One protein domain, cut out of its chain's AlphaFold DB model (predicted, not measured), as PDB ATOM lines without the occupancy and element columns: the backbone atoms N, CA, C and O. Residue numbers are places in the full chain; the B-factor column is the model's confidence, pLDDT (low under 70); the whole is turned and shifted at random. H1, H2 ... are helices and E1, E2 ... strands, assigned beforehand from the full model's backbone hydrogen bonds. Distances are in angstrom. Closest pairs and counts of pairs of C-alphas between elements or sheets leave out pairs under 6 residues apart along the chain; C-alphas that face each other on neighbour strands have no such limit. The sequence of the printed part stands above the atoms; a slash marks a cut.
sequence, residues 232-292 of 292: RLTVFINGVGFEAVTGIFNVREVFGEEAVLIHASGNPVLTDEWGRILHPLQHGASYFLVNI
ATOM      1  N   ARG A 232     239.132 218.295 173.418       64.75
ATOM      2  CA  ARG A 232     240.332 217.584 173.840       64.75
ATOM      3  C   ARG A 232     239.907 216.531 174.849       64.75
ATOM      4  O   ARG A 232     239.357 216.831 175.910       64.75
ATOM      5  N   LEU A 233     240.097 215.281 174.467       77.31
ATOM      6  CA  LEU A 233     239.741 214.128 175.258       77.31
ATOM      7  C   LEU A 233     240.985 213.627 175.981       77.31
ATOM      8  O   LEU A 233     241.914 213.143 175.344       77.31
ATOM      9  N   THR A 234     240.997 213.700 177.307       81.12
ATOM     10  CA  THR A 234     242.061 213.071 178.091       81.12
ATOM     11  C   THR A 234     241.704 211.613 178.326       81.12
ATOM     12  O   THR A 234     240.683 211.325 178.946       81.12
ATOM     13  N   VAL A 235     242.534 210.693 177.854       84.25
ATOM     14  CA  VAL A 235     242.395 209.245 178.068       84.25
ATOM     15  C   VAL A 235     243.649 208.707 178.728       84.25
ATOM     16  O   VAL A 235     244.726 209.255 178.534       84.25
ATOM     17  N   PHE A 236     243.547 207.633 179.502       82.00
ATOM     18  CA  PHE A 236     244.715 207.036 180.148       82.00
ATOM     19  C   PHE A 236     245.066 205.720 179.470       82.00
ATOM     20  O   PHE A 236     244.332 204.750 179.621       82.00
ATOM     21  N   ILE A 237     246.181 205.656 178.745       85.88
ATOM     22  CA  ILE A 237     246.654 204.421 178.103       85.88
ATOM     23  C   ILE A 237     247.826 203.891 178.920       85.88
ATOM     24  O   ILE A 237     248.826 204.583 179.101       85.88
ATOM     25  N   ASN A 238     247.683 202.685 179.475       84.44
ATOM     26  CA  ASN A 238     248.639 202.100 180.424       84.44
ATOM     27  C   ASN A 238     248.960 203.029 181.618       84.44
ATOM     28  O   ASN A 238     250.065 203.013 182.158       84.44
ATOM     29  N   GLY A 239     247.992 203.858 182.026       74.56
ATOM     30  CA  GLY A 239     248.146 204.833 183.111       74.56
ATOM     31  C   GLY A 239     248.834 206.146 182.718       74.56
ATOM     32  O   GLY A 239     248.959 207.032 183.561       74.56
ATOM     33  N   VAL A 240     249.245 206.308 181.458       76.12
ATOM     34  CA  VAL A 240     249.771 207.571 180.924       76.12
ATOM     35  C   VAL A 240     248.614 208.376 180.337       76.12
ATOM     36  O   VAL A 240     247.850 207.854 179.530       76.12
ATOM     37  N   GLY A 241     248.459 209.632 180.764       78.88
ATOM     38  CA  GLY A 241     247.438 210.535 180.233       78.88
ATOM     39  C   GLY A 241     247.795 211.010 178.824       78.88
ATOM     40  O   GLY A 241     248.850 211.606 178.626       78.88
ATOM     41  N   PHE A 242     246.907 210.767 177.868       76.56
ATOM     42  CA  PHE A 242     246.992 211.201 176.482       76.56
ATOM     43  C   PHE A 242     245.853 212.163 176.180       76.56
ATOM     44  O   PHE A 242     244.685 211.844 176.390       76.56
ATOM     45  N   GLU A 243     246.198 213.338 175.670       80.75
ATOM     46  CA  GLU A 243     245.234 214.310 175.173       80.75
ATOM     47  C   GLU A 243     244.996 214.033 173.684       80.75
ATOM     48  O   GLU A 243     245.810 214.382 172.830       80.75
ATOM     49  N   ALA A 244     243.905 213.338 173.376       66.62
ATOM     50  CA  ALA A 244     243.518 212.985 172.019       66.62
ATOM     51  C   ALA A 244     242.427 213.932 171.510       66.62
ATOM     52  O   ALA A 244     241.511 214.317 172.239       66.62
ATOM     53  N   VAL A 245     242.485 214.290 170.229       62.09
ATOM     54  CA  VAL A 245     241.348 214.930 169.563       62.09
ATOM     55  C   VAL A 245     240.336 213.836 169.236       62.09
ATOM     56  O   VAL A 245     240.658 212.851 168.567       62.09
ATOM     57  N   THR A 246     239.120 213.993 169.752       55.72
ATOM     58  CA  THR A 246     238.011 213.054 169.554       55.72
ATOM     59  C   THR A 246     237.812 212.789 168.053       55.72
ATOM     60  O   THR A 246     237.462 213.706 167.318       55.72
ATOM     61  N   GLY A 247     238.052 211.553 167.594       58.22
ATOM     62  CA  GLY A 247     237.762 211.117 166.216       58.22
ATOM     63  C   GLY A 247     238.955 210.812 165.298       58.22
ATOM     64  O   GLY A 247     238.727 210.287 164.214       58.22
ATOM     65  N   ILE A 248     240.208 211.067 165.701       62.56
ATOM     66  CA  ILE A 248     241.402 210.811 164.855       62.56
ATOM     67  C   ILE A 248     242.485 209.979 165.552       62.56
ATOM     68  O   ILE A 248     243.675 210.264 165.454       62.56
ATOM     69  N   PHE A 249     242.086 208.951 166.295       77.62
ATOM     70  CA  PHE A 249     243.048 208.104 166.992       77.62
ATOM     71  C   PHE A 249     243.301 206.816 166.207       77.62
ATOM     72  O   PHE A 249     242.438 205.936 166.153       77.62
ATOM     73  N   ASN A 250     244.477 206.711 165.590       83.25
ATOM     74  CA  ASN A 250     244.934 205.483 164.956       83.25
ATOM     75  C   ASN A 250     245.824 204.703 165.929       83.25
ATOM     76  O   ASN A 250     246.945 205.103 166.231       83.25
ATOM     77  N   VAL A 251     245.307 203.588 166.436       83.69
ATOM     78  CA  VAL A 251     246.012 202.742 167.404       83.69
ATOM     79  C   VAL A 251     247.246 202.113 166.764       83.69
ATOM     80  O   VAL A 251     248.291 202.057 167.405       83.69
ATOM     81  N   ARG A 252     247.153 201.689 165.499       80.94
ATOM     82  CA  ARG A 252     248.243 200.985 164.813       80.94
ATOM     83  C   ARG A 252     249.379 201.921 164.432       80.94
ATOM     84  O   ARG A 252     250.544 201.571 164.583       80.94
ATOM     85  N   GLU A 253     249.045 203.141 164.032       81.31
ATOM     86  CA  GLU A 253     250.036 204.185 163.756       81.31
ATOM     87  C   GLU A 253     250.779 204.623 165.026       81.31
ATOM     88  O   GLU A 253     251.988 204.839 164.998       81.31
ATOM     89  N   VAL A 254     250.070 204.718 166.157       81.19
ATOM     90  CA  VAL A 254     250.652 205.193 167.422       81.19
ATOM     91  C   VAL A 254     251.397 204.081 168.172       81.19
ATOM     92  O   VAL A 254     252.421 204.350 168.802       81.19
ATOM     93  N   PHE A 255     250.901 202.843 168.130       83.19
ATOM     94  CA  PHE A 255     251.390 201.750 168.981       83.19
ATOM     95  C   PHE A 255     251.836 200.487 168.235       83.19
ATOM     96  O   PHE A 255     252.430 199.605 168.859       83.19
ATOM     97  N   GLY A 256     251.603 200.399 166.927       82.88
ATOM     98  CA  GLY A 256     252.027 199.289 166.076       82.88
ATOM     99  C   GLY A 256     250.888 198.411 165.552       82.88
ATOM    100  O   GLY A 256     249.788 198.367 166.092       82.88
ATOM    101  N   GLU A 257     251.190 197.673 164.488       78.06
ATOM    102  CA  GLU A 257     250.258 196.880 163.668       78.06
ATOM    103  C   GLU A 257     249.456 195.820 164.459       78.06
ATOM    104  O   GLU A 257     248.295 195.563 164.146       78.06
ATOM    105  N   GLU A 258     250.047 195.251 165.511       79.75
ATOM    106  CA  GLU A 258     249.435 194.219 166.372       79.75
ATOM    107  C   GLU A 258     248.810 194.800 167.652       79.75
ATOM    108  O   GLU A 258     248.409 194.062 168.552       79.75
ATOM    109  N   ALA A 259     248.771 196.127 167.786       81.88
ATOM    110  CA  ALA A 259     248.323 196.771 169.006       81.88
ATOM    111  C   ALA A 259     246.794 196.879 169.061       81.88
ATOM    112  O   ALA A 259     246.150 197.519 168.228       81.88
ATOM    113  N   VAL A 260     246.213 196.305 170.110       84.31
ATOM    114  CA  VAL A 260     244.789 196.372 170.426       84.31
ATOM    115  C   VAL A 260     244.610 197.117 171.738       84.31
ATOM    116  O   VAL A 260     245.290 196.859 172.732       84.31
ATOM    117  N   LEU A 261     243.663 198.049 171.756       88.38
ATOM    118  CA  LEU A 261     243.334 198.812 172.947       88.38
ATOM    119  C   LEU A 261     242.154 198.150 173.671       88.38
ATOM    120  O   LEU A 261     241.133 197.871 173.054       88.38
ATOM    121  N   ILE A 262     242.265 197.895 174.972       87.62
ATOM    122  CA  ILE A 262     241.209 197.279 175.789       87.62
ATOM    123  C   ILE A 262     240.749 198.283 176.841       87.62
ATOM    124  O   ILE A 262     241.556 198.792 177.614       87.62
ATOM    125  N   HIS A 263     239.452 198.573 176.891       87.62
ATOM    126  CA  HIS A 263     238.876 199.418 177.934       87.62
ATOM    127  C   HIS A 263     238.995 198.746 179.310       87.62
ATOM    128  O   HIS A 263     238.923 197.523 179.410       87.62
ATOM    129  N   ALA A 264     239.093 199.518 180.395       82.19
ATOM    130  CA  ALA A 264     239.173 198.978 181.756       82.19
ATOM    131  C   ALA A 264     237.989 198.070 182.159       82.19
ATOM    132  O   ALA A 264     238.116 197.285 183.094       82.19
ATOM    133  N   SER A 265     236.861 198.125 181.438       81.75
ATOM    134  CA  SER A 265     235.750 197.168 181.588       81.75
ATOM    135  C   SER A 265     236.031 195.773 181.009       81.75
ATOM    136  O   SER A 265     235.204 194.882 181.164       81.75
ATOM    137  N   GLY A 266     237.156 195.586 180.314       78.75
ATOM    138  CA  GLY A 266     237.552 194.343 179.651       78.75
ATOM    139  C   GLY A 266     237.118 194.211 178.189       78.75
ATOM    140  O   GLY A 266     237.381 193.178 177.581       78.75
ATOM    141  N   ASN A 267     236.482 195.234 177.607       80.69
ATOM    142  CA  ASN A 267     236.035 195.202 176.210       80.69
ATOM    143  C   ASN A 267     237.123 195.753 175.272       80.69
ATOM    144  O   ASN A 267     237.649 196.835 175.557       80.69
ATOM    145  N   PRO A 268     237.447 195.075 174.155       84.56
ATOM    146  CA  PRO A 268     238.354 195.623 173.153       84.56
ATOM    147  C   PRO A 268     237.719 196.836 172.463       84.56
ATOM    148  O   PRO A 268     236.521 196.860 172.178       84.56
ATOM    149  N   VAL A 269     238.530 197.855 172.199       87.69
ATOM    150  CA  VAL A 269     238.162 199.009 171.384       87.69
ATOM    151  C   VAL A 269     238.181 198.570 169.931       87.69
ATOM    152  O   VAL A 269     239.195 198.092 169.424       87.69
ATOM    153  N   LEU A 270     237.041 198.730 169.267       84.19
ATOM    154  CA  LEU A 270     236.901 198.373 167.865       84.19
ATOM    155  C   LEU A 270     237.725 199.327 167.000       84.19
ATOM    156  O   LEU A 270     237.600 200.550 167.122       84.19
ATOM    157  N   THR A 271     238.538 198.748 166.125       88.12
ATOM    158  CA  THR A 271     239.341 199.455 165.128       88.12
ATOM    159  C   THR A 271     239.004 198.943 163.730       88.12
ATOM    160  O   THR A 271     238.526 197.815 163.588       88.12
ATOM    161  N   ASP A 272     239.178 199.787 162.714       85.00
ATOM    162  CA  ASP A 272     239.103 199.369 161.312       85.00
ATOM    163  C   ASP A 272     240.375 198.617 160.871       85.00
ATOM    164  O   ASP A 272     241.329 198.458 161.636       85.00
ATOM    165  N   GLU A 273     240.405 198.165 159.617       84.06
ATOM    166  CA  GLU A 273     241.564 197.483 159.018       84.06
ATOM    167  C   GLU A 273     242.849 198.336 158.995       84.06
ATOM    168  O   GLU A 273     243.952 197.794 158.953       84.06
ATOM    169  N   TRP A 274     242.736 199.662 159.112       80.38
ATOM    170  CA  TRP A 274     243.868 200.593 159.176       80.38
ATOM    171  C   TRP A 274     244.259 200.989 160.609       80.38
ATOM    172  O   TRP A 274     245.218 201.742 160.789       80.38
ATOM    173  N   GLY A 275     243.555 200.490 161.630       82.50
ATOM    174  CA  GLY A 275     243.826 200.771 163.041       82.50
ATOM    175  C   GLY A 275     243.128 201.995 163.624       82.50
ATOM    176  O   GLY A 275     243.402 202.357 164.774       82.50
ATOM    177  N   ARG A 276     242.224 202.645 162.888       82.38
ATOM    178  CA  ARG A 276     241.460 203.793 163.395       82.38
ATOM    179  C   ARG A 276     240.353 203.322 164.316       82.38
ATOM    180  O   ARG A 276     239.620 202.391 163.989       82.38
ATOM    181  N   ILE A 277     240.208 203.985 165.459       86.62
ATOM    182  CA  ILE A 277     239.112 203.683 166.380       86.62
ATOM    183  C   ILE A 277     237.764 203.986 165.720       86.62
ATOM    184  O   ILE A 277     237.535 205.080 165.209       86.62
ATOM    185  N   LEU A 278     236.851 203.016 165.760       82.06
ATOM    186  CA  LEU A 278     235.494 203.184 165.230       82.06
ATOM    187  C   LEU A 278     234.598 203.973 166.189       82.06
ATOM    188  O   LEU A 278     233.607 204.567 165.777       82.06
ATOM    189  N   HIS A 279     234.940 203.967 167.478       79.94
ATOM    190  CA  HIS A 279     234.192 204.651 168.523       79.94
ATOM    191  C   HIS A 279     235.108 205.612 169.276       79.94
ATOM    192  O   HIS A 279     236.207 205.202 169.663       79.94
ATOM    193  N   PRO A 280     234.668 206.861 169.526       80.12
ATOM    194  CA  PRO A 280     235.409 207.793 170.357       80.12
ATOM    195  C   PRO A 280     235.773 207.166 171.700       80.12
ATOM    196  O   PRO A 280     234.937 206.541 172.359       80.12
ATOM    197  N   LEU A 281     237.021 207.356 172.118       84.56
ATOM    198  CA  LEU A 281     237.418 206.986 173.468       84.56
ATOM    199  C   LEU A 281     236.633 207.834 174.482       84.56
ATOM    200  O   LEU A 281     236.145 208.924 174.179       84.56
ATOM    201  N   GLN A 282     236.494 207.324 175.699       84.50
ATOM    202  CA  GLN A 282     235.751 208.001 176.755       84.50
ATOM    203  C   GLN A 282     236.664 208.928 177.558       84.50
ATOM    204  O   GLN A 282     237.769 208.546 177.949       84.50
ATOM    205  N   HIS A 283     236.187 210.142 177.835       83.00
ATOM    206  CA  HIS A 283     236.944 211.134 178.594       83.00
ATOM    207  C   HIS A 283     237.206 210.608 180.005       83.00
ATOM    208  O   HIS A 283     236.285 210.175 180.692       83.00
ATOM    209  N   GLY A 284     238.461 210.644 180.442       85.06
ATOM    210  CA  GLY A 284     238.886 210.160 181.751       85.06
ATOM    211  C   GLY A 284     238.906 208.635 181.893       85.06
ATOM    212  O   GLY A 284     239.275 208.141 182.959       85.06
ATOM    213  N   ALA A 285     238.546 207.874 180.855       85.25
ATOM    214  CA  ALA A 285     238.590 206.421 180.910       85.25
ATOM    215  C   ALA A 285     240.020 205.885 180.780       85.25
ATOM    216  O   ALA A 285     240.921 206.526 180.229       85.25
ATOM    217  N   SER A 286     240.216 204.680 181.314       86.19
ATOM    218  CA  SER A 286     241.489 203.964 181.273       86.19
ATOM    219  C   SER A 286     241.435 202.816 180.276       86.19
ATOM    220  O   SER A 286     240.460 202.064 180.214       86.19
ATOM    221  N   TYR A 287     242.518 202.679 179.527       88.81
ATOM    222  CA  TYR A 287     242.704 201.722 178.460       88.81
ATOM    223  C   TYR A 287     244.059 201.024 178.603       88.81
ATOM    224  O   TYR A 287     245.036 201.613 179.073       88.81
ATOM    225  N   PHE A 288     244.121 199.771 178.175       87.19
ATOM    226  CA  PHE A 288     245.315 198.937 178.223       87.19
ATOM    227  C   PHE A 288     245.716 198.524 176.817       87.19
ATOM    228  O   PHE A 288     244.868 198.107 176.028       87.19
ATOM    229  N   LEU A 289     247.003 198.649 176.515       88.81
ATOM    230  CA  LEU A 289     247.560 198.207 175.245       88.81
ATOM    231  C   LEU A 289     247.902 196.719 175.322       88.81
ATOM    232  O   LEU A 289     248.580 196.287 176.258       88.81
ATOM    233  N   VAL A 290     247.473 195.957 174.325       81.69
ATOM    234  CA  VAL A 290     247.796 194.541 174.170       81.69
ATOM    235  C   VAL A 290     248.344 194.315 172.770       81.69
ATOM    236  O   VAL A 290     247.677 194.665 171.807       81.69
ATOM    237  N   ASN A 291     249.520 193.698 172.667       80.06
ATOM    238  CA  ASN A 291     250.031 193.195 171.392       80.06
ATOM    239  C   ASN A 291     249.645 191.719 171.250       80.06
ATOM    240  O   ASN A 291     249.834 190.952 172.203       80.06
ATOM    241  N   ILE A 292     249.086 191.352 170.097       68.00
ATOM    242  CA  ILE A 292     248.649 189.984 169.756       68.00
ATOM    243  C   ILE A 292     249.589 189.270 168.773       68.00
ATOM    244  O   ILE A 292     250.539 189.917 168.290       68.00
TER     245      ILE A 292
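This is residues 232 to 292 of the 292 residues of an uncharacterized protein of Asparagus officinalis (UniProt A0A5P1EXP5). The domain is a four-stranded sheet, strongly curled like part of a barrel, made of two hairpins, E1 with E2 and E3 with E4, joined where E1 meets E4. The long stretch of residues 264 to 285 loops round its open side, and the short helix H1 packs by the edge strand E3. The printed part has 61 residues, with E1, E2, H1, E3 and E4 in that order along the chain; the sheet order is E2 E1 E4 E3, mixed. Mostly strand by class, it has under half of its residues in named elements. It is compact, with a radius of gyration of the C-alphas of 10.3 A and spans of 25 by 21 by 17 A.

Find C-alpha 232 at (240.332, 217.584, 173.840); from there E1 runs 15.2 A to residue 237. E2 is residues 240 to 245, 15.9 A, and E3 residues 259 to 263, 13.3 A. E4, residues 286 to 291, runs 16.9 A to C-alpha 291 at (250.031, 193.195, 171.392). H1 is residues 251 to 255, 5.7 A.

Look first at E1 and E4, parallel at 55 degrees, with N 287 and O 236 2.8 A apart. E2 and E1 are antiparallel, with N 235 and O 242 2.8 A apart; in E4 and E3, also antiparallel, look at N 288 and O 262, 2.8 A. E4's pairing is staggered: residues 286 to 287 pair with E1, 287 to 291 with E3. E1 and E3 are only just apart, at 8.3 A. E2, H1 and E3 form a split strand-helix-strand unit, its two strands running the same way with E1 and E4 between them; its crossover is right-handed. H1 is on the sheet, at a height of 7.3 A, and only just over none of the strands: 2 of its 5 C-alphas fall on E3. Its closest C-alphas to E3 are Arg 252 and Ala 259, 5.9 A apart. In H1 every O i to N i+4 pair is within hydrogen-bond range.

The C-alphas farthest apart, Arg 232 and Ile 292, are 29.1 A apart. The printed part has no cut; the link from E3 to E4 is long, with 22 residues. Look for pLDDT under 70 at residue 232, residues 244 to 248 and residue 292.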